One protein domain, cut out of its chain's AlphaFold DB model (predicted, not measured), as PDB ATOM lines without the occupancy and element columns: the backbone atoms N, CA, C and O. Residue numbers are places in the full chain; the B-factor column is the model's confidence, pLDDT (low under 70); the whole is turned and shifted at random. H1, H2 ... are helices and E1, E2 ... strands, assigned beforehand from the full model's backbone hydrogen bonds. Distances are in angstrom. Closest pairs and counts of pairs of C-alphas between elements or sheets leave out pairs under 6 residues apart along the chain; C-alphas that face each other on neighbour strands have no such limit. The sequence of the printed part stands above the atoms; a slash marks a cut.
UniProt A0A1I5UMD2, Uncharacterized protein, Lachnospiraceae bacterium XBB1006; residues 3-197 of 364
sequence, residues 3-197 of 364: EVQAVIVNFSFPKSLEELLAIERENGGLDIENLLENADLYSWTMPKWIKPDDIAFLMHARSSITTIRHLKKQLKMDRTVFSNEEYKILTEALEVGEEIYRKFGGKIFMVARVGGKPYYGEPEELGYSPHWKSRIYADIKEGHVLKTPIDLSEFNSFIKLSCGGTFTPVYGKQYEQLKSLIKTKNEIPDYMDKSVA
ATOM      1  N   GLU A   3     117.571  45.209  -7.292       91.44
ATOM      2  CA  GLU A   3     117.009  44.938  -5.962       91.44
ATOM      3  C   GLU A   3     116.632  46.272  -5.303       91.44
ATOM      4  O   GLU A   3     117.452  47.188  -5.209       91.44
ATOM      5  N   VAL A   4     115.387  46.397  -4.859       94.75
ATOM      6  CA  VAL A   4     114.846  47.615  -4.238       94.75
ATOM      7  C   VAL A   4     114.075  47.273  -2.974       94.75
ATOM      8  O   VAL A   4     113.687  46.126  -2.752       94.75
ATOM      9  N   GLN A   5     113.804  48.270  -2.143       94.62
ATOM     10  CA  GLN A   5     112.646  48.203  -1.261       94.62
ATOM     11  C   GLN A   5     111.453  48.873  -1.925       94.62
ATOM     12  O   GLN A   5     111.593  49.679  -2.846       94.62
ATOM     13  N   ALA A   6     110.260  48.527  -1.452       96.56
ATOM     14  CA  ALA A   6     109.054  49.206  -1.870       96.56
ATOM     15  C   ALA A   6     108.137  49.503  -0.686       96.56
ATOM     16  O   ALA A   6     108.058  48.737   0.282       96.56
ATOM     17  N   VAL A   7     107.433  50.626  -0.775       96.69
ATOM     18  CA  VAL A   7     106.524  51.113   0.260       96.69
ATOM     19  C   VAL A   7     105.268  51.696  -0.369       96.69
ATOM     20  O   VAL A   7     105.341  52.404  -1.366       96.69
ATOM     21  N   ILE A   8     104.108  51.420   0.223       97.06
ATOM     22  CA  ILE A   8     102.902  52.216  -0.005       97.06
ATOM     23  C   ILE A   8     102.896  53.357   1.007       97.06
ATOM     24  O   ILE A   8     102.935  53.108   2.219       97.06
ATOM     25  N   VAL A   9     102.839  54.585   0.500       94.69
ATOM     26  CA  VAL A   9     102.813  55.827   1.275       94.69
ATOM     27  C   VAL A   9     101.431  56.438   1.175       94.69
ATOM     28  O   VAL A   9     100.915  56.653   0.080       94.69
ATOM     29  N   ASN A  10     100.816  56.697   2.322       91.50
ATOM     30  CA  ASN A  10      99.451  57.192   2.380       91.50
ATOM     31  C   ASN A  10      99.413  58.720   2.549       91.50
ATOM     32  O   ASN A  10      99.913  59.240   3.545       91.50
ATOM     33  N   PHE A  11      98.774  59.413   1.611       90.81
ATOM     34  CA  PHE A  11      98.483  60.846   1.649       90.81
ATOM     35  C   PHE A  11      97.099  61.060   2.251       90.81
ATOM     36  O   PHE A  11      96.087  60.625   1.692       90.81
ATOM     37  N   SER A  12      97.040  61.703   3.412       90.00
ATOM     38  CA  SER A  12      95.782  62.080   4.055       90.00
ATOM     39  C   SER A  12      95.437  63.543   3.813       90.00
ATOM     40  O   SER A  12      96.298  64.359   3.523       90.00
ATOM     41  N   PHE A  13      94.148  63.850   3.929       93.69
ATOM     42  CA  PHE A  13      93.661  65.225   3.890       93.69
ATOM     43  C   PHE A  13      93.955  65.943   5.223       93.69
ATOM     44  O   PHE A  13      93.919  65.261   6.262       93.69
ATOM     45  N   PRO A  14      94.177  67.275   5.213       94.00
ATOM     46  CA  PRO A  14      94.291  68.092   6.421       94.00
ATOM     47  C   PRO A  14      93.167  67.821   7.421       94.00
ATOM     48  O   PRO A  14      92.036  67.510   7.039       94.00
ATOM     49  N   LYS A  15      93.476  67.887   8.717       93.75
ATOM     50  CA  LYS A  15      92.554  67.487   9.795       93.75
ATOM     51  C   LYS A  15      91.818  68.650  10.446       93.75
ATOM     52  O   LYS A  15      90.878  68.382  11.193       93.75
ATOM     53  N   SER A  16      92.209  69.890  10.172       95.25
ATOM     54  CA  SER A  16      91.512  71.089  10.645       95.25
ATOM     55  C   SER A  16      91.428  72.161   9.555       95.25
ATOM     56  O   SER A  16      92.138  72.092   8.549       95.25
ATOM     57  N   LEU A  17      90.535  73.138   9.740       95.81
ATOM     58  CA  LEU A  17      90.400  74.274   8.822       95.81
ATOM     59  C   LEU A  17      91.622  75.195   8.895       95.81
ATOM     60  O   LEU A  17      92.049  75.723   7.880       95.81
ATOM     61  N   GLU A  18      92.217  75.351  10.075       94.12
ATOM     62  CA  GLU A  18      93.414  76.169  10.286       94.12
ATOM     63  C   GLU A  18      94.619  75.577   9.558       94.12
ATOM     64  O   GLU A  18      95.365  76.305   8.914       94.12
ATOM     65  N   GLU A  19      94.785  74.252   9.621       94.19
ATOM     66  CA  GLU A  19      95.823  73.556   8.865       94.19
ATOM     67  C   GLU A  19      95.597  73.699   7.358       94.19
ATOM     68  O   GLU A  19      96.532  74.028   6.637       94.19
ATOM     69  N   LEU A  20      94.362  73.486   6.884       95.31
ATOM     70  CA  LEU A  20      94.035  73.630   5.466       95.31
ATOM     71  C   LEU A  20      94.337  75.050   4.969       95.31
ATOM     72  O   LEU A  20      94.994  75.210   3.950       95.31
ATOM     73  N   LEU A  21      93.918  76.075   5.713       94.75
ATOM     74  CA  LEU A  21      94.198  77.468   5.375       94.75
ATOM     75  C   LEU A  21      95.702  77.772   5.365       94.75
ATOM     76  O   LEU A  21      96.162  78.530   4.517       94.75
ATOM     77  N   ALA A  22      96.458  77.216   6.313       93.25
ATOM     78  CA  ALA A  22      97.903  77.395   6.358       93.25
ATOM     79  C   ALA A  22      98.584  76.748   5.144       93.25
ATOM     80  O   ALA A  22      99.416  77.389   4.516       93.25
ATOM     81  N   ILE A  23      98.169  75.539   4.754       92.06
ATOM     82  CA  ILE A  23      98.663  74.864   3.543       92.06
ATOM     83  C   ILE A  23      98.376  75.700   2.293       92.06
ATOM     84  O   ILE A  23      99.278  75.925   1.495       92.06
ATOM     85  N   GLU A  24      97.155  76.215   2.138       93.12
ATOM     86  CA  GLU A  24      96.802  77.069   0.995       93.12
ATOM     87  C   GLU A  24      97.650  78.351   0.938       93.12
ATOM     88  O   GLU A  24      98.007  78.817  -0.140       93.12
ATOM     89  N   ARG A  25      98.010  78.922   2.094       91.06
ATOM     90  CA  ARG A  25      98.830  80.141   2.170       91.06
ATOM     91  C   ARG A  25     100.313  79.895   1.914       91.06
ATOM     92  O   ARG A  25     100.925  80.673   1.191       91.06
ATOM     93  N   GLU A  26     100.876  78.857   2.524       88.06
ATOM     94  CA  GLU A  26     102.310  78.553   2.446       88.06
ATOM     95  C   GLU A  26     102.662  77.821   1.144       88.06
ATOM     96  O   GLU A  26     103.664  78.133   0.502       88.06
ATOM     97  N   ASN A  27     101.810  76.882   0.716       85.19
ATOM     98  CA  ASN A  27     102.089  75.977  -0.403       85.19
ATOM     99  C   ASN A  27     101.257  76.278  -1.659       85.19
ATOM    100  O   ASN A  27     101.473  75.635  -2.684       85.19
ATOM    101  N   GLY A  28     100.289  77.200  -1.599       86.88
ATOM    102  CA  GLY A  28      99.460  77.574  -2.751       86.88
ATOM    103  C   GLY A  28      98.489  76.493  -3.243       86.88
ATOM    104  O   GLY A  28      97.964  76.627  -4.345       86.88
ATOM    105  N   GLY A  29      98.280  75.426  -2.463       89.25
ATOM    106  CA  GLY A  29      97.389  74.313  -2.795       89.25
ATOM    107  C   GLY A  29      97.673  73.061  -1.964       89.25
ATOM    108  O   GLY A  29      98.644  73.001  -1.198       89.25
ATOM    109  N   LEU A  30      96.841  72.028  -2.114       91.75
ATOM    110  CA  LEU A  30      96.988  70.784  -1.359       91.75
ATOM    111  C   LEU A  30      98.284  70.045  -1.727       91.75
ATOM    112  O   LEU A  30      98.715  70.021  -2.877       91.75
ATOM    113  N   ASP A  31      98.849  69.308  -0.768       90.06
ATOM    114  CA  ASP A  31     100.061  68.492  -0.958       90.06
ATOM    115  C   ASP A  31      99.996  67.567  -2.182       90.06
ATOM    116  O   ASP A  31     100.962  67.403  -2.921       90.06
ATOM    117  N   ILE A  32      98.829  66.964  -2.421       92.38
ATOM    118  CA  ILE A  32      98.628  66.083  -3.569       92.38
ATOM    119  C   ILE A  32      98.531  66.845  -4.898       92.38
ATOM    120  O   ILE A  32      98.915  66.289  -5.920       92.38
ATOM    121  N   GLU A  33      98.054  68.090  -4.910       93.00
ATOM    122  CA  GLU A  33      98.073  68.932  -6.116       93.00
ATOM    123  C   GLU A  33      99.506  69.296  -6.467       93.00
ATOM    124  O   GLU A  33      99.969  68.984  -7.561       93.00
ATOM    125  N   ASN A  34     100.239  69.807  -5.480       91.06
ATOM    126  CA  ASN A  34     101.647  70.147  -5.616       91.06
ATOM    127  C   ASN A  34     102.486  68.951  -6.083       91.06
ATOM    128  O   ASN A  34     103.330  69.088  -6.967       91.06
ATOM    129  N   LEU A  35     102.211  67.757  -5.557       92.56
ATOM    130  CA  LEU A  35     102.835  66.516  -6.008       92.56
ATOM    131  C   LEU A  35     102.476  66.155  -7.461       92.56
ATOM    132  O   LEU A  35     103.329  65.652  -8.188       92.56
ATOM    133  N   LEU A  36     101.223  66.337  -7.883       92.25
ATOM    134  CA  LEU A  36     100.790  66.023  -9.250       92.25
ATOM    135  C   LEU A  36     101.379  66.996 -10.276       92.25
ATOM    136  O   LEU A  36     101.643  66.586 -11.406       92.25
ATOM    137  N   GLU A  37     101.590  68.252  -9.889       89.50
ATOM    138  CA  GLU A  37     102.179  69.287 -10.740       89.50
ATOM    139  C   GLU A  37     103.711  69.215 -10.781       89.50
ATOM    140  O   GLU A  37     104.306  69.389 -11.843       89.50
ATOM    141  N   ASN A  38     104.350  68.915  -9.645       86.56
ATOM    142  CA  ASN A  38     105.796  69.048  -9.451       86.56
ATOM    143  C   ASN A  38     106.437  67.774  -8.881       86.56
ATOM    144  O   ASN A  38     107.276  67.835  -7.983       86.56
ATOM    145  N   ALA A  39     106.062  66.604  -9.407       78.25
ATOM    146  CA  ALA A  39     106.460  65.308  -8.849       78.25
ATOM    147  C   ALA A  39     107.982  65.116  -8.663       78.25
ATOM    148  O   ALA A  39     108.387  64.415  -7.739       78.25
ATOM    149  N   ASP A  40     108.811  65.733  -9.513       77.00
ATOM    150  CA  ASP A  40     110.280  65.619  -9.481       77.00
ATOM    151  C   ASP A  40     110.973  66.588  -8.507       77.00
ATOM    152  O   ASP A  40     112.186  66.512  -8.319       77.00
ATOM    153  N   LEU A  41     110.220  67.514  -7.910       81.00
ATOM    154  CA  LEU A  41     110.716  68.525  -6.970       81.00
ATOM    155  C   LEU A  41     110.042  68.415  -5.597       81.00
ATOM    156  O   LEU A  41     110.191  69.304  -4.761       81.00
ATOM    157  N   TYR A  42     109.277  67.348  -5.372       88.94
ATOM    158  CA  TYR A  42     108.457  67.201  -4.181       88.94
ATOM    159  C   TYR A  42     109.110  66.253  -3.175       88.94
ATOM    160  O   TYR A  42     109.445  65.112  -3.498       88.94
ATOM    161  N   SER A  43     109.246  66.696  -1.928       91.75
ATOM    162  CA  SER A  43     109.711  65.861  -0.819       91.75
ATOM    163  C   SER A  43     108.522  65.489   0.056       91.75
ATOM    164  O   SER A  43     107.689  66.327   0.391       91.75
ATOM    165  N   TRP A  44     108.430  64.221   0.454       92.94
ATOM    166  CA  TRP A  44     107.330  63.764   1.301       92.94
ATOM    167  C   TRP A  44     107.815  62.876   2.429       92.94
ATOM    168  O   TRP A  44     108.934  62.358   2.411       92.94
ATOM    169  N   THR A  45     106.954  62.688   3.430       92.88
ATOM    170  CA  THR A  45     107.280  61.803   4.539       92.88
ATOM    171  C   THR A  45     107.539  60.381   4.057       92.88
ATOM    172  O   THR A  45     106.753  59.814   3.296       92.88
ATOM    173  N   MET A  46     108.632  59.795   4.537       94.19
ATOM    174  CA  MET A  46     109.090  58.460   4.158       94.19
ATOM    175  C   MET A  46     109.616  57.684   5.376       94.19
ATOM    176  O   MET A  46     109.966  58.278   6.401       94.19
ATOM    177  N   PRO A  47     109.682  56.342   5.314       93.69
ATOM    178  CA  PRO A  47     110.319  55.551   6.363       93.69
ATOM    179  C   PRO A  47     111.830  55.810   6.451       93.69
ATOM    180  O   PRO A  47     112.498  55.895   5.427       93.69
ATOM    181  N   LYS A  48     112.406  55.788   7.664       94.06
ATOM    182  CA  LYS A  48     113.869  55.923   7.874       94.06
ATOM    183  C   LYS A  48     114.722  54.900   7.121       94.06
ATOM    184  O   LYS A  48     115.895  55.153   6.879       94.06
ATOM    185  N   TRP A  49     114.165  53.724   6.840       93.75
ATOM    186  CA  TRP A  49     114.881  52.632   6.181       93.75
ATOM    187  C   TRP A  49     114.957  52.780   4.662       93.75
ATOM    188  O   TRP A  49     115.710  52.036   4.043       93.75
ATOM    189  N   ILE A  50     114.181  53.693   4.066       94.50
ATOM    190  CA  ILE A  50     114.139  53.852   2.614       94.50
ATOM    191  C   ILE A  50     115.503  54.305   2.085       94.50
ATOM    192  O   ILE A  50     116.230  55.048   2.753       94.50
ATOM    193  N   LYS A  51     115.850  53.878   0.874       93.88
ATOM    194  CA  LYS A  51     117.072  54.287   0.184       93.88
ATOM    195  C   LYS A  51     116.754  54.972  -1.145       93.88
ATOM    196  O   LYS A  51     115.690  54.727  -1.716       93.88
ATOM    197  N   PRO A  52     117.685  55.786  -1.681       94.38
ATOM    198  CA  PRO A  52     117.581  56.281  -3.050       94.38
ATOM    199  C   PRO A  52     117.284  55.138  -4.022       94.38
ATOM    200  O   PRO A  52     117.787  54.036  -3.841       94.38
ATOM    201  N   ASP A  53     116.481  55.387  -5.043       94.94
ATOM    202  CA  ASP A  53     116.073  54.409  -6.059       94.94
ATOM    203  C   ASP A  53     115.107  53.298  -5.604       94.94
ATOM    204  O   ASP A  53     114.712  52.464  -6.421       94.94
ATOM    205  N   ASP A  54     114.663  53.310  -4.346       96.62
ATOM    206  CA  ASP A  54     113.534  52.486  -3.908       96.62
ATOM    207  C   ASP A  54     112.203  52.969  -4.508       96.62
ATOM    208  O   ASP A  54     112.097  54.075  -5.044       96.62
ATOM    209  N   ILE A  55     111.175  52.121  -4.426       97.62
ATOM    210  CA  ILE A  55     109.872  52.351  -5.061       97.62
ATOM    211  C   ILE A  55     108.847  52.845  -4.039       97.62
ATOM    212  O   ILE A  55     108.550  52.163  -3.054       97.62
ATOM    213  N   ALA A  56     108.238  53.993  -4.315       97.44
ATOM    214  CA  ALA A  56     107.124  54.527  -3.546       97.44
ATOM    215  C   ALA A  56     105.819  54.417  -4.348       97.44
ATOM    216  O   ALA A  56     105.674  54.997  -5.421       97.44
ATOM    217  N   PHE A  57     104.851  53.679  -3.814       97.94
ATOM    218  CA  PHE A  57     103.474  53.652  -4.298       97.94
ATOM    219  C   PHE A  57     102.667  54.683  -3.507       97.94
ATOM    220  O   PHE A  57     102.412  54.490  -2.317       97.94
ATOM    221  N   LEU A  58     102.269  55.783  -4.138       96.62
ATOM    222  CA  LEU A  58     101.562  56.866  -3.458       96.62
ATOM    223  C   LEU A  58     100.056  56.608  -3.526       96.62
ATOM    224  O   LEU A  58      99.480  56.405  -4.599       96.62
ATOM    225  N   MET A  59      99.429  56.571  -2.355       95.94
ATOM    226  CA  MET A  59      98.023  56.247  -2.173       95.94
ATOM    227  C   MET A  59      97.298  57.409  -1.511       95.94
ATOM    228  O   MET A  59      97.774  57.940  -0.515       95.94
ATOM    229  N   HIS A  60      96.115  57.767  -2.007       95.25
ATOM    230  CA  HIS A  60      95.263  58.730  -1.316       95.25
ATOM    231  C   HIS A  60      94.412  58.007  -0.271       95.25
ATOM    232  O   HIS A  60      93.676  57.061  -0.578       95.25
ATOM    233  N   ALA A  61      94.444  58.484   0.970       92.31
ATOM    234  CA  ALA A  61      93.773  57.835   2.080       92.31
ATOM    235  C   ALA A  61      92.261  57.749   1.850       92.31
ATOM    236  O   ALA A  61      91.593  58.737   1.533       92.31
ATOM    237  N   ARG A  62      91.695  56.558   2.078       91.75
ATOM    238  CA  ARG A  62      90.244  56.329   1.992       91.75
ATOM    239  C   ARG A  62      89.470  57.179   3.002       91.75
ATOM    240  O   ARG A  62      88.361  57.609   2.698       91.75
ATOM    241  N   SER A  63      90.048  57.419   4.179       90.94
ATOM    242  CA  SER A  63      89.439  58.193   5.267       90.94
ATOM    243  C   SER A  63      89.294  59.683   4.960       90.94
ATOM    244  O   SER A  63      88.495  60.347   5.616       90.94
ATOM    245  N   SER A  64      90.014  60.207   3.965       92.75
ATOM    246  CA  SER A  64      90.022  61.635   3.648       92.75
ATOM    247  C   SER A  64      88.640  62.205   3.334       92.75
ATOM    248  O   SER A  64      88.351  63.318   3.751       92.75
ATOM    249  N   ILE A  65      87.737  61.449   2.697       95.31
ATOM    250  CA  ILE A  65      86.372  61.939   2.429       95.31
ATOM    251  C   ILE A  65      85.575  62.215   3.699       95.31
ATOM    252  O   ILE A  65      84.772  63.144   3.740       95.31
ATOM    253  N   THR A  66      85.790  61.418   4.745       94.81
ATOM    254  CA  THR A  66      85.140  61.638   6.037       94.81
ATOM    255  C   THR A  66      85.635  62.946   6.640       94.81
ATOM    256  O   THR A  66      84.822  63.736   7.114       94.81
ATOM    257  N   THR A  67      86.942  63.207   6.549       95.31
ATOM    258  CA  THR A  67      87.557  64.458   7.002       95.31
ATOM    259  C   THR A  67      87.053  65.658   6.202       95.31
ATOM    260  O   THR A  67      86.553  66.603   6.799       95.31
ATOM    261  N   ILE A  68      87.064  65.598   4.866       96.81
ATOM    262  CA  ILE A  68      86.571  66.679   3.993       96.81
ATOM    263  C   ILE A  68      85.120  67.035   4.339       96.81
ATOM    264  O   ILE A  68      84.785  68.200   4.542       96.81
ATOM    265  N   ARG A  69      84.243  66.030   4.463       96.75
ATOM    266  CA  ARG A  69      82.829  66.249   4.818       96.75
ATOM    267  C   ARG A  69      82.667  66.869   6.203       96.75
ATOM    268  O   ARG A  69      81.788  67.708   6.393       96.75
ATOM    269  N   HIS A  70      83.494  66.452   7.160       97.00
ATOM    270  CA  HIS A  70      83.512  67.029   8.497       97.00
ATOM    271  C   HIS A  70      83.917  68.507   8.461       97.00
ATOM    272  O   HIS A  70      83.170  69.341   8.967       97.00
ATOM    273  N   LEU A  71      85.015  68.840   7.777       97.25
ATOM    274  CA  LEU A  71      85.509  70.212   7.646       97.25
ATOM    275  C   LEU A  71      84.532  71.116   6.881       97.25
ATOM    276  O   LEU A  71      84.275  72.232   7.315       97.25
ATOM    277  N   LYS A  72      83.869  70.619   5.825       96.88
ATOM    278  CA  LYS A  72      82.786  71.357   5.142       96.88
ATOM    279  C   LYS A  72      81.632  71.702   6.083       96.88
ATOM    280  O   LYS A  72      81.044  72.778   5.980       96.88
ATOM    281  N   LYS A  73      81.265  70.782   6.980       96.50
ATOM    282  CA  LYS A  73      80.229  71.041   7.987       96.50
ATOM    283  C   LYS A  73      80.715  72.068   9.010       96.50
ATOM    284  O   LYS A  73      79.961  72.986   9.320       96.50
ATOM    285  N   GLN A  74      81.949  71.923   9.485       96.06
ATOM    286  CA  GLN A  74      82.565  72.844  10.435       96.06
ATOM    287  C   GLN A  74      82.633  74.269   9.873       96.06
ATOM    288  O   GLN A  74      82.126  75.186  10.504       96.06
ATOM    289  N   LEU A  75      83.108  74.448   8.636       95.94
ATOM    290  CA  LEU A  75      83.214  75.760   7.986       95.94
ATOM    291  C   LEU A  75      81.860  76.483   7.910       95.94
ATOM    292  O   LEU A  75      81.776  77.694   8.090       95.94
ATOM    293  N   LYS A  76      80.767  75.745   7.679       93.44
ATOM    294  CA  LYS A  76      79.408  76.314   7.679       93.44
ATOM    295  C   LYS A  76      78.945  76.755   9.067       93.44
ATOM    296  O   LYS A  76      78.197  77.724   9.156       93.44
ATOM    297  N   MET A  77      79.343  76.036  10.115       91.12
ATOM    298  CA  MET A  77      78.997  76.365  11.502       91.12
ATOM    299  C   MET A  77      79.818  77.552  12.017       91.12
ATOM    300  O   MET A  77      79.264  78.439  12.661       91.12
ATOM    301  N   ASP A  78      81.091  77.621  11.635       86.75
ATOM    302  CA  ASP A  78      82.071  78.588  12.136       86.75
ATOM    303  C   ASP A  78      82.258  79.782  11.182       86.75
ATOM    304  O   ASP A  78      83.330  80.380  11.104       86.75
ATOM    305  N   ARG A  79      81.211  80.168  10.435       79.62
ATOM    306  CA  ARG A  79      81.297  81.215   9.395       79.62
ATOM    307  C   ARG A  79      81.845  82.552   9.908       79.62
ATOM    308  O   ARG A  79      82.427  83.298   9.135       79.62
ATOM    309  N   THR A  80      81.634  82.873  11.183       83.00
ATOM    310  CA  THR A  80      82.097  84.128  11.798       83.00
ATOM    311  C   THR A  80      83.543  84.077  12.296       83.00
ATOM    312  O   THR A  80      84.048  85.103  12.737       83.00
ATOM    313  N   VAL A  81      84.187  82.905  12.283       89.56
ATOM    314  CA  VAL A  81      85.571  82.716  12.758       89.56
ATOM    315  C   VAL A  81      86.582  83.127  11.690       89.56
ATOM    316  O   VAL A  81      87.643  83.647  12.020       89.56
ATOM    317  N   PHE A  82      86.235  82.937  10.418       91.69
ATOM    318  CA  PHE A  82      87.092  83.232   9.274       91.69
ATOM    319  C   PHE A  82      86.635  84.511   8.570       91.69
ATOM    320  O   PHE A  82      85.437  84.789   8.466       91.69
ATOM    321  N   SER A  83      87.585  85.287   8.052       93.06
ATOM    322  CA  SER A  83      87.280  86.404   7.155       93.06
ATOM    323  C   SER A  83      86.603  85.910   5.866       93.06
ATOM    324  O   SER A  83      86.681  84.735   5.509       93.06
ATOM    325  N   ASN A  84      85.944  86.807   5.123       92.69
ATOM    326  CA  ASN A  84      85.305  86.439   3.850       92.69
ATOM    327  C   ASN A  84      86.302  85.851   2.833       92.69
ATOM    328  O   ASN A  84      85.933  84.980   2.050       92.69
ATOM    329  N   GLU A  85      87.545  86.333   2.847       94.12
ATOM    330  CA  GLU A  85      88.620  85.839   1.985       94.12
ATOM    331  C   GLU A  85      89.053  84.427   2.392       94.12
ATOM    332  O   GLU A  85      89.048  83.520   1.566       94.12
ATOM    333  N   GLU A  86      89.320  84.204   3.681       95.56
ATOM    334  CA  GLU A  86      89.674  82.881   4.214       95.56
ATOM    335  C   GLU A  86      88.557  81.859   4.003       95.56
ATOM    336  O   GLU A  86      88.817  80.718   3.632       95.56
ATOM    337  N   TYR A  87      87.301  82.272   4.186       95.25
ATOM    338  CA  TYR A  87      86.146  81.422   3.925       95.25
ATOM    339  C   TYR A  87      86.091  80.975   2.462       95.25
ATOM    340  O   TYR A  87      85.765  79.819   2.179       95.25
ATOM    341  N   LYS A  88      86.400  81.885   1.529       94.81
ATOM    342  CA  LYS A  88      86.449  81.585   0.096       94.81
ATOM    343  C   LYS A  88      87.560  80.577  -0.206       94.81
ATOM    344  O   LYS A  88      87.251  79.539  -0.782       94.81
ATOM    345  N   ILE A  89      88.785  80.834   0.264       95.88
ATOM    346  CA  ILE A  89      89.941  79.932   0.106       95.88
ATOM    347  C   ILE A  89      89.606  78.532   0.633       95.88
ATOM    348  O   ILE A  89      89.735  77.542  -0.077       95.88
ATOM    349  N   LEU A  90      89.086  78.443   1.861       96.88
ATOM    350  CA  LEU A  90      88.715  77.167   2.477       96.88
ATOM    351  C   LEU A  90      87.610  76.437   1.710       96.88
ATOM    352  O   LEU A  90      87.623  75.210   1.630       96.88
ATOM    353  N   THR A  91      86.638  77.168   1.164       96.44
ATOM    354  CA  THR A  91      85.565  76.569   0.363       96.44
ATOM    355  C   THR A  91      86.129  75.959  -0.917       96.44
ATOM    356  O   THR A  91      85.847  74.793  -1.192       96.44
ATOM    357  N   GLU A  92      86.956  76.712  -1.644       96.06
ATOM    358  CA  GLU A  92      87.609  76.271  -2.880       96.06
ATOM    359  C   GLU A  92      88.509  75.052  -2.614       96.06
ATOM    360  O   GLU A  92      88.318  74.004  -3.229       96.06
ATOM    361  N   ALA A  93      89.375  75.113  -1.601       96.81
ATOM    362  CA  ALA A  93      90.256  74.009  -1.217       96.81
ATOM    363  C   ALA A  93      89.489  72.728  -0.822       96.81
ATOM    364  O   ALA A  93      89.872  71.606  -1.162       96.81
ATOM    365  N   LEU A  94      88.350  72.859  -0.126       97.62
ATOM    366  CA  LEU A  94      87.495  71.717   0.224       97.62
ATOM    367  C   LEU A  94      86.736  71.143  -0.984       97.62
ATOM    368  O   LEU A  94      86.373  69.960  -0.977       97.62
ATOM    369  N   GLU A  95      86.417  71.956  -1.991       96.69
ATOM    370  CA  GLU A  95      85.838  71.498  -3.257       96.69
ATOM    371  C   GLU A  95      86.869  70.731  -4.076       96.69
ATOM    372  O   GLU A  95      86.629  69.566  -4.404       96.69
ATOM    373  N   VAL A  96      88.046  71.321  -4.268       95.88
ATOM    374  CA  VAL A  96      89.199  70.699  -4.924       95.88
ATOM    375  C   VAL A  96      89.571  69.373  -4.252       95.88
ATOM    376  O   VAL A  96      89.646  68.332  -4.910       95.88
ATOM    377  N   GLY A  97      89.673  69.351  -2.921       96.19
ATOM    378  CA  GLY A  97      89.934  68.129  -2.159       96.19
ATOM    379  C   GLY A  97      88.905  67.017  -2.398       96.19
ATOM    380  O   GLY A  97      89.254  65.833  -2.450       96.19
ATOM    381  N   GLU A  98      87.626  67.360  -2.584       96.81
ATOM    382  CA  GLU A  98      86.579  66.383  -2.907       96.81
ATOM    383  C   GLU A  98      86.686  65.866  -4.349       96.81
ATOM    384  O   GLU A  98      86.456  64.676  -4.596       96.81
ATOM    385  N   GLU A  99      87.063  66.717  -5.304       96.69
ATOM    386  CA  GLU A  99      87.315  66.309  -6.689       96.69
ATOM    387  C   GLU A  99      88.505  65.356  -6.798       96.69
ATOM    388  O   GLU A  99      88.418  64.310  -7.454       96.69
ATOM    389  N   ILE A 100      89.591  65.671  -6.097       96.31
ATOM    390  CA  ILE A 100      90.777  64.823  -6.000       96.31
ATOM    391  C   ILE A 100      90.421  63.492  -5.343       96.31
ATOM    392  O   ILE A 100      90.764  62.431  -5.873       96.31
ATOM    393  N   TYR A 101      89.659  63.509  -4.244       96.88
ATOM    394  CA  TYR A 101      89.186  62.276  -3.619       96.88
ATOM    395  C   TYR A 101      88.337  61.438  -4.582       96.88
ATOM    396  O   TYR A 101      88.471  60.216  -4.624       96.88
ATOM    397  N   ARG A 102      87.472  62.057  -5.391       96.69
ATOM    398  CA  ARG A 102      86.652  61.328  -6.371       96.69
ATOM    399  C   ARG A 102      87.524  60.547  -7.358       96.69
ATOM    400  O   ARG A 102      87.204  59.401  -7.680       96.69
ATOM    401  N   LYS A 103      88.645  61.136  -7.786       96.00
ATOM    402  CA  LYS A 103      89.625  60.495  -8.675       96.00
ATOM    403  C   LYS A 103      90.429  59.419  -7.931       96.00
ATOM    404  O   LYS A 103      90.391  58.245  -8.306       96.00
ATOM    405  N   PHE A 104      91.080  59.776  -6.827       97.31
ATOM    406  CA  PHE A 104      92.157  58.974  -6.230       97.31
ATOM    407  C   PHE A 104      91.849  58.375  -4.860       97.31
ATOM    408  O   PHE A 104      92.573  57.492  -4.412       97.31
ATOM    409  N   GLY A 105      90.782  58.803  -4.192       96.12
ATOM    410  CA  GLY A 105      90.432  58.380  -2.839       96.12
ATOM    411  C   GLY A 105      90.369  56.861  -2.696       96.12
ATOM    412  O   GLY A 105      89.599  56.196  -3.390       96.12
ATOM    413  N   GLY A 106      91.190  56.317  -1.792       95.31
ATOM    414  CA  GLY A 106      91.312  54.879  -1.567       95.31
ATOM    415  C   GLY A 106      92.103  54.129  -2.640       95.31
ATOM    416  O   GLY A 106      92.026  52.902  -2.668       95.31
ATOM    417  N   LYS A 107      92.854  54.828  -3.498       97.62
ATOM    418  CA  LYS A 107      93.585  54.243  -4.627       97.62
ATOM    419  C   LYS A 107      95.064  54.608  -4.593       97.62
ATOM    420  O   LYS A 107      95.428  55.706  -4.168       97.62
ATOM    421  N   ILE A 108      95.903  53.698  -5.080       98.12
ATOM    422  CA  ILE A 108      97.267  54.033  -5.504       98.12
ATOM    423  C   ILE A 108      97.135  54.815  -6.807       98.12
ATOM    424  O   ILE A 108      96.568  54.301  -7.772       98.12
ATOM    425  N   PHE A 109      97.613  56.055  -6.816       97.56
ATOM    426  CA  PHE A 109      97.445  56.980  -7.939       97.56
ATOM    427  C   PHE A 109      98.754  57.320  -8.646       97.56
ATOM    428  O   PHE A 109      98.721  57.747  -9.794       97.56
ATOM    429  N   MET A 110      99.896  57.114  -7.994       97.12
ATOM    430  CA  MET A 110     101.210  57.384  -8.564       97.12
ATOM    431  C   MET A 110     102.201  56.317  -8.098       97.12
ATOM    432  O   MET A 110     102.114  55.812  -6.975       97.12
ATOM    433  N   VAL A 111     103.149  55.982  -8.967       97.44
ATOM    434  CA  VAL A 111     104.372  55.263  -8.599       97.44
ATOM    435  C   VAL A 111     105.538  56.208  -8.803       97.44
ATOM    436  O   VAL A 111     105.584  56.890  -9.818       97.44
ATOM    437  N   ALA A 112     106.466  56.258  -7.863       96.75
ATOM    438  CA  ALA A 112     107.632  57.112  -7.973       96.75
ATOM    439  C   ALA A 112     108.891  56.418  -7.464       96.75
ATOM    440  O   ALA A 112     108.829  55.402  -6.757       96.75
ATOM    441  N   ARG A 113     110.039  56.990  -7.816       96.06
ATOM    442  CA  ARG A 113     111.344  56.576  -7.321       96.06
ATOM    443  C   ARG A 113     111.774  57.502  -6.186       96.06
ATOM    444  O   ARG A 113     111.545  58.706  -6.226       96.06
ATOM    445  N   VAL A 114     112.414  56.945  -5.167       96.00
ATOM    446  CA  VAL A 114     112.954  57.738  -4.057       96.00
ATOM    447  C   VAL A 114     114.194  58.490  -4.542       96.00
ATOM    448  O   VAL A 114     115.148  57.890  -5.043       96.00
ATOM    449  N   GLY A 115     114.152  59.814  -4.436       94.19
ATOM    450  CA  GLY A 115     115.134  60.772  -4.935       94.19
ATOM    451  C   GLY A 115     116.438  60.788  -4.156       94.19
ATOM    452  O   GLY A 115     117.515  60.724  -4.753       94.19
ATOM    453  N   GLY A 116     116.326  60.814  -2.829       92.38
ATOM    454  CA  GLY A 116     117.436  61.064  -1.920       92.38
ATOM    455  C   GLY A 116     117.435  60.169  -0.685       92.38
ATOM    456  O   GLY A 116     116.604  59.274  -0.519       92.38
ATOM    457  N   LYS A 117     118.425  60.393   0.182       93.81
ATOM    458  CA  LYS A 117     118.492  59.720   1.482       93.81
ATOM    459  C   LYS A 117     117.415  60.298   2.402       93.81
ATOM    460  O   LYS A 117     117.164  61.499   2.332       93.81
ATOM    461  N   PRO A 118     116.824  59.484   3.291       95.00
ATOM    462  CA  PRO A 118     115.896  60.000   4.274       95.00
ATOM    463  C   PRO A 118     116.615  60.956   5.224       95.00
ATOM    464  O   PRO A 118     117.669  60.611   5.776       95.00
ATOM    465  N   TYR A 119     116.009  62.120   5.432       94.81
ATOM    466  CA  TYR A 119     116.494  63.177   6.308       94.81
ATOM    467  C   TYR A 119     115.413  63.593   7.307       94.81
ATOM    468  O   TYR A 119     114.222  63.360   7.094       94.81
ATOM    469  N   TYR A 120     115.833  64.167   8.428       94.06
ATOM    470  CA  TYR A 120     114.936  64.768   9.400       94.06
ATOM    471  C   TYR A 120     114.585  66.185   8.936       94.06
ATOM    472  O   TYR A 120     115.477  67.016   8.810       94.06
ATOM    473  N   GLY A 121     113.310  66.435   8.646       90.62
ATOM    474  CA  GLY A 121     112.795  67.764   8.322       90.62
ATOM    475  C   GLY A 121     112.317  68.459   9.589       90.62
ATOM    476  O   GLY A 121     111.525  67.885  10.353       90.62
ATOM    477  N   GLU A 122     112.800  69.678   9.813       82.88
ATOM    478  CA  GLU A 122     112.402  70.463  10.975       82.88
ATOM    479  C   GLU A 122     110.954  70.949  10.795       82.88
ATOM    480  O   GLU A 122     110.595  71.440   9.724       82.88
ATOM    481  N   PRO A 123     110.072  70.794  11.802       73.25
ATOM    482  CA  PRO A 123     108.676  71.223  11.696       73.25
ATOM    483  C   PRO A 123     108.515  72.688  11.274       73.25
ATOM    484  O   PRO A 123     107.549  73.025  10.595       73.25
ATOM    485  N   GLU A 124     109.449  73.543  11.682       75.94
ATOM    486  CA  GLU A 124     109.463  74.972  11.395       75.94
ATOM    487  C   GLU A 124     109.659  75.276   9.901       75.94
ATOM    488  O   GLU A 124     109.196  76.316   9.441       75.94
ATOM    489  N   GLU A 125     110.279  74.373   9.131       80.44
ATOM    490  CA  GLU A 125     110.499  74.547   7.685       80.44
ATOM    491  C   GLU A 125     109.197  74.513   6.880       80.44
ATOM    492  O   GLU A 125     109.151  75.043   5.774       80.44
ATOM    493  N   LEU A 126     108.134  73.919   7.429       77.00
ATOM    494  CA  LEU A 126     106.833  73.864   6.764       77.00
ATOM    495  C   LEU A 126     106.028  75.158   6.917       77.00
ATOM    496  O   LEU A 126     105.040  75.324   6.218       77.00
ATOM    497  N   GLY A 127     106.362  76.032   7.872       78.06
ATOM    498  CA  GLY A 127     105.549  77.218   8.183       78.06
ATOM    499  C   GLY A 127     104.208  76.921   8.884       78.06
ATOM    500  O   GLY A 127     103.546  77.841   9.361       78.06
ATOM    501  N   TYR A 128     103.815  75.649   9.031       83.19
ATOM    502  CA  TYR A 128     102.588  75.227   9.718       83.19
ATOM    503  C   TYR A 128     102.757  73.919  10.501       83.19
ATOM    504  O   TYR A 128     103.768  73.228  10.415       83.19
ATOM    505  N   SER A 129     101.742  73.566  11.299       85.06
ATOM    506  CA  SER A 129     101.710  72.313  12.064       85.06
ATOM    507  C   SER A 129     100.982  71.218  11.274       85.06
ATOM    508  O   SER A 129      99.749  71.234  11.226       85.06
ATOM    509  N   PRO A 130     101.695  70.253  10.665       86.62
ATOM    510  CA  PRO A 130     101.061  69.249   9.822       86.62
ATOM    511  C   PRO A 130     100.367  68.141  10.629       86.62
ATOM    512  O   PRO A 130     100.825  67.719  11.698       86.62
ATOM    513  N   HIS A 131      99.309  67.565  10.058       87.06
ATOM    514  CA  HIS A 131      98.522  66.472  10.638       87.06
ATOM    515  C   HIS A 131      99.242  65.121  10.716       87.06
ATOM    516  O   HIS A 131      98.733  64.181  11.357       87.06
ATOM    517  N   TRP A 132     100.375  64.980  10.029       86.75
ATOM    518  CA  TRP A 132     101.228  63.802  10.094       86.75
ATOM    519  C   TRP A 132     102.302  63.964  11.169       86.75
ATOM    520  O   TRP A 132     102.842  65.042  11.409       86.75
ATOM    521  N   LYS A 133     102.629  62.851  11.834       84.44
ATOM    522  CA  LYS A 133     103.618  62.824  12.923       84.44
ATOM    523  C   LYS A 133     105.042  62.555  12.451       84.44
ATOM    524  O   LYS A 133     105.975  62.858  13.184       84.44
ATOM    525  N   SER A 134     105.211  61.930  11.282       88.12
ATOM    526  CA  SER A 134     106.552  61.650  10.763       88.12
ATOM    527  C   SER A 134     107.276  62.967  10.491       88.12
ATOM    528  O   SER A 134     106.681  63.917   9.991       88.12
ATOM    529  N   ARG A 135     108.558  63.018  10.833       91.44
ATOM    530  CA  ARG A 135     109.461  64.131  10.510       91.44
ATOM    531  C   ARG A 135     110.606  63.675   9.616       91.44
ATOM    532  O   ARG A 135     111.601  64.360   9.480       91.44
ATOM    533  N   ILE A 136     110.475  62.482   9.047       93.88
ATOM    534  CA  ILE A 136     111.459  61.927   8.130       93.88
ATOM    535  C   ILE A 136     110.915  62.099   6.728       93.88
ATOM    536  O   ILE A 136     109.818  61.606   6.450       93.88
ATOM    537  N   TYR A 137     111.687  62.761   5.882       94.31
ATOM    538  CA  TYR A 137     111.354  63.057   4.500       94.31
ATOM    539  C   TYR A 137     112.385  62.442   3.570       94.31
ATOM    540  O   TYR A 137     113.516  62.170   3.969       94.31
ATOM    541  N   ALA A 138     111.979  62.204   2.333       95.31
ATOM    542  CA  ALA A 138     112.896  62.003   1.228       95.31
ATOM    543  C   ALA A 138     112.267  62.578  -0.040       95.31
ATOM    544  O   ALA A 138     111.039  62.612  -0.175       95.31
ATOM    545  N   ASP A 139     113.123  62.992  -0.964       94.56
ATOM    546  CA  ASP A 139     112.686  63.515  -2.252       94.56
ATOM    547  C   ASP A 139     112.014  62.418  -3.073       94.56
ATOM    548  O   ASP A 139     112.356  61.232  -2.972       94.56
ATOM    549  N   ILE A 140     111.067  62.819  -3.905       94.00
ATOM    550  CA  ILE A 140     110.426  61.988  -4.914       94.00
ATOM    551  C   ILE A 140     110.995  62.394  -6.277       94.00
ATOM    552  O   ILE A 140     111.230  63.569  -6.538       94.00
ATOM    553  N   LYS A 141     111.262  61.413  -7.142       93.50
ATOM    554  CA  LYS A 141     111.665  61.642  -8.533       93.50
ATOM    555  C   LYS A 141     111.026  60.627  -9.467       93.50
ATOM    556  O   LYS A 141     110.680  59.514  -9.063       93.50
ATOM    557  N   GLU A 142     110.932  60.994 -10.736       93.56
ATOM    558  CA  GLU A 142     110.357  60.196 -11.817       93.56
ATOM    559  C   GLU A 142     108.947  59.695 -11.454       93.56
ATOM    560  O   GLU A 142     108.610  58.512 -11.605       93.56
ATOM    561  N   GLY A 143     108.133  60.613 -10.918       95.06
ATOM    562  CA  GLY A 143     106.751  60.353 -10.536       95.06
ATOM    563  C   GLY A 143     105.893  60.012 -11.752       95.06
ATOM    564  O   GLY A 143     105.729  60.805 -12.674       95.06
ATOM    565  N   HIS A 144     105.322  58.815 -11.751       95.81
ATOM    566  CA  HIS A 144     104.477  58.295 -12.813       95.81
ATOM    567  C   HIS A 144     103.031  58.181 -12.325       95.81
ATOM    568  O   HIS A 144     102.667  57.245 -11.602       95.81
ATOM    569  N   VAL A 145     102.201  59.155 -12.705       96.38
ATOM    570  CA  VAL A 145     100.762  59.151 -12.404       96.38
ATOM    571  C   VAL A 145     100.080  58.040 -13.196       96.38
ATOM    572  O   VAL A 145     100.184  57.968 -14.419       96.38
ATOM    573  N   LEU A 146      99.344  57.181 -12.498       97.44
ATOM    574  CA  LEU A 146      98.617  56.077 -13.107       97.44
ATOM    575  C   LEU A 146      97.372  56.598 -13.824       97.44
ATOM    576  O   LEU A 146      96.494  57.207 -13.213       97.44
ATOM    577  N   LYS A 147      97.253  56.275 -15.115       96.69
ATOM    578  CA  LYS A 147      96.051  56.566 -15.913       96.69
ATOM    579  C   LYS A 147      94.807  55.886 -15.336       96.69
ATOM    580  O   LYS A 147      93.724  56.463 -15.336       96.69
ATOM    581  N   THR A 148      94.982  54.667 -14.834       97.88
ATOM    582  CA  THR A 148      93.974  53.873 -14.133       97.88
ATOM    583  C   THR A 148      94.481  53.587 -12.714       97.88
ATOM    584  O   THR A 148      95.171  52.581 -12.508       97.88
ATOM    585  N   PRO A 149      94.181  54.463 -11.734       98.12
ATOM    586  CA  PRO A 149      94.549  54.255 -10.335       98.12
ATOM    587  C   PRO A 149      94.022  52.920  -9.798       98.12
ATOM    588  O   PRO A 149      92.926  52.492 -10.163       98.12
ATOM    589  N   ILE A 150      94.780  52.279  -8.909       98.38
ATOM    590  CA  ILE A 150      94.448  50.947  -8.387       98.38
ATOM    591  C   ILE A 150      93.704  51.073  -7.065       98.38
ATOM    592  O   ILE A 150      94.273  51.550  -6.081       98.38
ATOM    593  N   ASP A 151      92.450  50.629  -7.026       97.62
ATOM    594  CA  ASP A 151      91.626  50.700  -5.822       97.62
ATOM    595  C   ASP A 151      92.093  49.712  -4.745       97.62
ATOM    596  O   ASP A 151      92.516  48.591  -5.034       97.62
ATOM    597  N   LEU A 152      91.984  50.115  -3.476       95.44
ATOM    598  CA  LEU A 152      92.316  49.277  -2.324       95.44
ATOM    599  C   LEU A 152      91.659  47.893  -2.388       95.44
ATOM    600  O   LEU A 152      92.279  46.898  -2.016       95.44
ATOM    601  N   SER A 153      90.412  47.808  -2.851       95.69
ATOM    602  CA  SER A 153      89.690  46.537  -2.973       95.69
ATOM    603  C   SER A 153      90.379  45.531  -3.902       95.69
ATOM    604  O   SER A 153      90.229  44.326  -3.702       95.69
ATOM    605  N   GLU A 154      91.189  46.000  -4.851       97.50
ATOM    606  CA  GLU A 154      91.855  45.161  -5.847       97.50
ATOM    607  C   GLU A 154      93.103  44.459  -5.306       97.50
ATOM    608  O   GLU A 154      93.453  43.377  -5.777       97.50
ATOM    609  N   PHE A 155      93.768  45.042  -4.303       96.50
ATOM    610  CA  PHE A 155      95.004  44.487  -3.740       96.50
ATOM    611  C   PHE A 155      94.915  44.095  -2.264       96.50
ATOM    612  O   PHE A 155      95.790  43.386  -1.765       96.50
ATOM    613  N   ASN A 156      93.846  44.471  -1.554       94.62
ATOM    614  CA  ASN A 156      93.671  44.145  -0.132       94.62
ATOM    615  C   ASN A 156      93.575  42.627   0.142       94.62
ATOM    616  O   ASN A 156      93.664  42.187   1.288       94.62
ATOM    617  N   SER A 157      93.394  41.793  -0.883       95.00
ATOM    618  CA  SER A 157      93.460  40.333  -0.744       95.00
ATOM    619  C   SER A 157      94.883  39.820  -0.483       95.00
ATOM    620  O   SER A 157      95.028  38.799   0.186       95.00
ATOM    621  N   PHE A 158      95.921  40.530  -0.943       96.31
ATOM    622  CA  PHE A 158      97.321  40.110  -0.801       96.31
ATOM    623  C   PHE A 158      98.228  41.132  -0.098       96.31
ATOM    624  O   PHE A 158      99.247  40.727   0.461       96.31
ATOM    625  N   ILE A 159      97.860  42.415  -0.031       95.25
ATOM    626  CA  ILE A 159      98.542  43.442   0.776       95.25
ATOM    627  C   ILE A 159      97.559  44.015   1.795       95.25
ATOM    628  O   ILE A 159      96.579  44.662   1.435       95.25
ATOM    629  N   LYS A 160      97.840  43.822   3.085       91.69
ATOM    630  CA  LYS A 160      97.110  44.496   4.163       91.69
ATOM    631  C   LYS A 160      97.810  45.802   4.496       91.69
ATOM    632  O   LYS A 160      98.970  45.787   4.896       91.69
ATOM    633  N   LEU A 161      97.101  46.917   4.335       87.88
ATOM    634  CA  LEU A 161      97.607  48.212   4.775       87.88
ATOM    635  C   LEU A 161      97.793  48.218   6.293       87.88
ATOM    636  O   LEU A 161      96.975  47.664   7.029       87.88
ATOM    637  N   SER A 162      98.858  48.871   6.749       77.88
ATOM    638  CA  SER A 162      99.111  49.067   8.174       77.88
ATOM    639  C   SER A 162      97.974  49.871   8.816       77.88
ATOM    640  O   SER A 162      97.690  51.002   8.415       77.88
ATOM    641  N   CYS A 163      97.298  49.296   9.813       57.09
ATOM    642  CA  CYS A 163      96.217  49.964  10.536       57.09
ATOM    643  C   CYS A 163      96.754  51.205  11.264       57.09
ATOM    644  O   CYS A 163      97.500  51.087  12.233       57.09
ATOM    645  N   GLY A 164      96.378  52.399  10.799       59.00
ATOM    646  CA  GLY A 164      96.831  53.670  11.379       59.00
ATOM    647  C   GLY A 164      98.275  54.059  11.035       59.00
ATOM    648  O   GLY A 164      98.746  55.083  11.524       59.00
ATOM    649  N   GLY A 165      98.971  53.275  10.204       64.12
ATOM    650  CA  GLY A 165     100.325  53.575   9.744       64.12
ATOM    651  C   GLY A 165     100.339  54.366   8.434       64.12
ATOM    652  O   GLY A 165      99.564  54.086   7.523       64.12
ATOM    653  N   THR A 166     101.261  55.324   8.320       79.75
ATOM    654  CA  THR A 166     101.513  56.086   7.079       79.75
ATOM    655  C   THR A 166     102.195  55.236   6.000       79.75
ATOM    656  O   THR A 166     102.062  55.523   4.813       79.75
ATOM    657  N   PHE A 167     102.895  54.170   6.406       91.94
ATOM    658  CA  PHE A 167     103.758  53.370   5.540       91.94
ATOM    659  C   PHE A 167     103.406  51.883   5.613       91.94
ATOM    660  O   PHE A 167     103.295  51.316   6.704       91.94
ATOM    661  N   THR A 168     103.277  51.235   4.456       94.44
ATOM    662  CA  THR A 168     103.118  49.776   4.344       94.44
ATOM    663  C   THR A 168     104.242  49.219   3.467       94.44
ATOM    664  O   THR A 168     104.225  49.467   2.263       94.44
ATOM    665  N   PRO A 169     105.230  48.495   4.026       94.00
ATOM    666  CA  PRO A 169     106.263  47.844   3.226       94.00
ATOM    667  C   PRO A 169     105.662  46.790   2.288       94.00
ATOM    668  O   PRO A 169     104.751  46.062   2.683       94.00
ATOM    669  N   VAL A 170     106.198  46.677   1.073       94.94
ATOM    670  CA  VAL A 170     105.746  45.714   0.060       94.94
ATOM    671  C   VAL A 170     106.952  44.957  -0.490       94.94
ATOM    672  O   VAL A 170     107.891  45.561  -0.996       94.94
ATOM    673  N   TYR A 171     106.948  43.628  -0.384       93.69
ATOM    674  CA  TYR A 171     108.076  42.794  -0.809       93.69
ATOM    675  C   TYR A 171     107.642  41.385  -1.240       93.69
ATOM    676  O   TYR A 171     106.522  40.928  -0.998       93.69
ATOM    677  N   GLY A 172     108.551  40.680  -1.906       93.81
ATOM    678  CA  GLY A 172     108.387  39.341  -2.445       93.81
ATOM    679  C   GLY A 172     107.162  39.238  -3.348       93.81
ATOM    680  O   GLY A 172     106.932  40.064  -4.230       93.81
ATOM    681  N   LYS A 173     106.336  38.221  -3.090       95.50
ATOM    682  CA  LYS A 173     105.128  37.943  -3.876       95.50
ATOM    683  C   LYS A 173     104.143  39.118  -3.894       95.50
ATOM    684  O   LYS A 173     103.489  39.320  -4.909       95.50
ATOM    685  N   GLN A 174     104.049  39.891  -2.811       96.88
ATOM    686  CA  GLN A 174     103.143  41.041  -2.741       96.88
ATOM    687  C   GLN A 174     103.538  42.130  -3.738       96.88
ATOM    688  O   GLN A 174     102.680  42.657  -4.441       96.88
ATOM    689  N   TYR A 175     104.837  42.425  -3.823       97.56
ATOM    690  CA  TYR A 175     105.373  43.401  -4.766       97.56
ATOM    691  C   TYR A 175     105.134  42.962  -6.209       97.56
ATOM    692  O   TYR A 175     104.595  43.728  -7.000       97.56
ATOM    693  N   GLU A 176     105.441  41.704  -6.534       97.38
ATOM    694  CA  GLU A 176     105.236  41.169  -7.884       97.38
ATOM    695  C   GLU A 176     103.755  41.148  -8.290       97.38
ATOM    696  O   GLU A 176     103.414  41.504  -9.417       97.38
ATOM    697  N   GLN A 177     102.854  40.798  -7.367       97.88
ATOM    698  CA  GLN A 177     101.412  40.842  -7.618       97.88
ATOM    699  C   GLN A 177     100.908  42.272  -7.832       97.88
ATOM    700  O   GLN A 177     100.141  42.502  -8.766       97.88
ATOM    701  N   LEU A 178     101.358  43.237  -7.024       98.38
ATOM    702  CA  LEU A 178     100.989  44.643  -7.194       98.38
ATOM    703  C   LEU A 178     101.540  45.215  -8.507       98.38
ATOM    704  O   LEU A 178     100.806  45.863  -9.251       98.38
ATOM    705  N   LYS A 179     102.807  44.924  -8.827       98.00
ATOM    706  CA  LYS A 179     103.457  45.316 -10.083       98.00
ATOM    707  C   LYS A 179     102.696  44.773 -11.290       98.00
ATOM    708  O   LYS A 179     102.371  45.532 -12.199       98.00
ATOM    709  N   SER A 180     102.343  43.487 -11.267       97.88
ATOM    710  CA  SER A 180     101.539  42.863 -12.319       97.88
ATOM    711  C   SER A 180     100.146  43.484 -12.429       97.88
ATOM    712  O   SER A 180      99.688  43.730 -13.542       97.88
ATOM    713  N   LEU A 181      99.474  43.751 -11.304       98.38
ATOM    714  CA  LEU A 181      98.157  44.389 -11.285       98.38
ATOM    715  C   LEU A 181      98.205  45.773 -11.943       98.38
ATOM    716  O   LEU A 181      97.405  46.048 -12.836       98.38
ATOM    717  N   ILE A 182      99.180  46.610 -11.575       98.31
ATOM    718  CA  ILE A 182      99.364  47.937 -12.177       98.31
ATOM    719  C   ILE A 182      99.616  47.807 -13.685       98.31
ATOM    720  O   ILE A 182      98.926  48.465 -14.466       98.31
ATOM    721  N   LYS A 183     100.521  46.908 -14.097       97.62
ATOM    722  CA  LYS A 183     100.891  46.673 -15.504       97.62
ATOM    723  C   LYS A 183      99.725  46.198 -16.378       97.62
ATOM    724  O   LYS A 183      99.710  46.459 -17.573       97.62
ATOM    725  N   THR A 184      98.724  45.523 -15.806       97.62
ATOM    726  CA  THR A 184      97.534  45.094 -16.572       97.62
ATOM    727  C   THR A 184      96.628  46.253 -16.994       97.62
ATOM    728  O   THR A 184      95.803  46.085 -17.889       97.62
ATOM    729  N   LYS A 185      96.764  47.421 -16.353       97.44
ATOM    730  CA  LYS A 185      95.877  48.584 -16.532       97.44
ATOM    731  C   LYS A 185      96.603  49.864 -16.937       97.44
ATOM    732  O   LYS A 185      95.949  50.847 -17.290       97.44
ATOM    733  N   ASN A 186      97.928  49.873 -16.832       98.06
ATOM    734  CA  ASN A 186      98.774  51.040 -17.022       98.06
ATOM    735  C   ASN A 186     100.073  50.633 -17.719       98.06
ATOM    736  O   ASN A 186     100.597  49.541 -17.488       98.06
ATOM    737  N   GLU A 187     100.624  51.552 -18.504       96.31
ATOM    738  CA  GLU A 187     102.058  51.538 -18.777       96.31
ATOM    739  C   GLU A 187     102.799  51.792 -17.460       96.31
ATOM    740  O   GLU A 187     102.286  52.479 -16.577       96.31
ATOM    741  N   ILE A 188     103.967  51.178 -17.291       95.81
ATOM    742  CA  ILE A 188     104.770  51.338 -16.078       95.81
ATOM    743  C   ILE A 188     106.171  51.813 -16.443       95.81
ATOM    744  O   ILE A 188     106.680  51.437 -17.501       95.81
ATOM    745  N   PRO A 189     106.815  52.609 -15.576       95.50
ATOM    746  CA  PRO A 189     108.153  53.098 -15.842       95.50
ATOM    747  C   PRO A 189     109.193  51.974 -15.762       95.50
ATOM    748  O   PRO A 189     109.080  51.034 -14.967       95.50
ATOM    749  N   ASP A 190     110.261  52.120 -16.543       95.81
ATOM    750  CA  ASP A 190     111.362  51.158 -16.659       95.81
ATOM    751  C   ASP A 190     111.986  50.777 -15.310       95.81
ATOM    752  O   ASP A 190     112.336  49.615 -15.091       95.81
ATOM    753  N   TYR A 191     112.121  51.742 -14.395       95.50
ATOM    754  CA  TYR A 191     112.698  51.502 -13.071       95.50
ATOM    755  C   TYR A 191     111.841  50.541 -12.233       95.50
ATOM    756  O   TYR A 191     112.373  49.765 -11.438       95.50
ATOM    757  N   MET A 192     110.518  50.551 -12.421       96.31
ATOM    758  CA  MET A 192     109.594  49.639 -11.751       96.31
ATOM    759  C   MET A 192     109.573  48.283 -12.459       96.31
ATOM    760  O   MET A 192     109.626  47.249 -11.802       96.31
ATOM    761  N   ASP A 193     109.538  48.264 -13.794       96.19
ATOM    762  CA  ASP A 193     109.491  47.008 -14.553       96.19
ATOM    763  C   ASP A 193     110.750  46.155 -14.333       96.19
ATOM    764  O   ASP A 193     110.677  44.936 -14.159       96.19
ATOM    765  N   LYS A 194     111.918  46.804 -14.265       95.75
ATOM    766  CA  LYS A 194     113.229  46.149 -14.124       95.75
ATOM    767  C   LYS A 194     113.629  45.870 -12.672       95.75
ATOM    768  O   LYS A 194     114.745  45.377 -12.452       95.75
ATOM    769  N   SER A 195     112.774  46.162 -11.692       95.50
ATOM    770  CA  SER A 195     113.071  45.965 -10.270       95.50
ATOM    771  C   SER A 195     112.334  44.786  -9.639       95.50
ATOM    772  O   SER A 195     111.324  44.280 -10.140       95.50
ATOM    773  N   VAL A 196     112.908  44.314  -8.533       95.06
ATOM    774  CA  VAL A 196     112.373  43.278  -7.648       95.06
ATOM    775  C   VAL A 196     112.556  43.740  -6.206       95.06
ATOM    776  O   VAL A 196     113.605  44.277  -5.857       95.06
ATOM    777  N   ALA A 197     111.547  43.537  -5.361       94.12
ATOM    778  CA  ALA A 197     111.628  43.901  -3.949       94.12
ATOM    779  C   ALA A 197     111.705  42.652  -3.075       94.12
ATOM    780  O   ALA A 197     110.687  42.185  -2.574       94.12
TER     781      ALA A 197
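This is residues 3 to 197 of the 364 residues of an uncharacterized protein of Lachnospiraceae bacterium XBB1006 (UniProt A0A1I5UMD2). A strongly twisted, curled sheet of six strands lies near the middle of an elongated body, with H7 and H8 toward one end and the long helical hairpin of H3 and H4 running out toward the other, where H1 crosses H4. H2 is on one face of the sheet and H7 on the opposite face, while H5 sits in the loop between E4 and E5. The printed part has 195 residues with eight named helices and six named strands, along the chain E1 H1 H2 E2 E3 H3 H4 E4 H5 E5 H6 E6 H7 H8; the class is mixed, helices and strands. The sheet is mixed too, in the order E2 E5 E4 E3 E1 E6. By its radius of gyration of the C-alphas, 17.1 A, the whole is compact, and it spans 55 by 33 by 28 A.

The sheet holds E2, residues 43 to 45; E5, residues 136 to 151, 26.7 A long; E4, residues 107 to 114, 19.7 A; E3, residues 55 to 60, 16.4 A; E1, residues 6 to 11, 16.1 A; and E6, residues 167 to 169. E1 begins at C-alpha 6, at (109.054, 49.206, -1.870). The longest helix is H4, residues 84 to 104, 30.0 A from C-alpha 84 at (85.305, 86.439, 3.850) to C-alpha 104 at (92.157, 58.974, -6.230). H3 is residues 64 to 77, 20.0 A, H1 is residues 17 to 27, 15.0 A, and H7 is residues 173 to 183, 15.1 A. H2 is residues 31 to 37. The four-residue helices are H5, residues 123 to 126; H6, residues 152 to 155; and H8, residues 190 to 193, which ends at C-alpha 193, at (109.491, 47.008, -14.553).

E3 and E1 are parallel, with N 9 and O 57 at 2.9 A; the other neighbour pairs are antiparallel. E4 and E3 have N 58 and O 110 at 2.8 A, and E1 and E6 have N 8 and O 168 at 2.8 A. E5 is staggered: residues 137 to 139 pair with E2, N 138 and O 44 at 3.0 A, and residues 140 to 151 with E4, N 144 and O 111 at 2.7 A. E5 bends by 114 degrees at residue 147, and E4 by 52 degrees at residue 110. Residues 119 to 120 pair antiparallel with residues 136 to 137 of E5. H2 is on the sheet at a height of 8.3 A, over none of its strands, but only just: 2 of its 7 C-alphas fall on E3. H7, on the opposite face at a height of 9.4 A, is only just over E4, with 3 of its 11 C-alphas; it runs across the strands, at 73 degrees to E4 on the local plane. H4 only grazes the sheet, with residues 100 to 104; H6 and H8 graze it too. H3 and H4 form a helical hairpin: they touch, closest at the C-alphas of Ile 68 and Leu 94, 6.4 A, at a shallow tilt of 22 degrees, opposite ways. H4 touches H1 with residues 86 to 93 alone, about perpendicular at 86 degrees; the closest C-alphas, of Leu 21 and Leu 90, are 6.2 A apart. H5 is not on the sheet; it is close to but not clearly touching H1, with the C-alphas of Glu 26 and Leu 126 closest at 7.8 A. In H1, H2, H3, H4 and H7 every O i to N i+4 pair is within hydrogen-bond range; H5, H6 and H8 are too short for such a pair.

The two C-alphas farthest apart, those of Thr 80 and Lys 194, are 55.5 A apart, while the first and last printed C-alphas are 5.8 A apart. The printed part has no cut. The link from H6 to E6, 11 residues, is long. The mean pLDDT of the printed part is 92.8, and residues 163 to 165 are under 70.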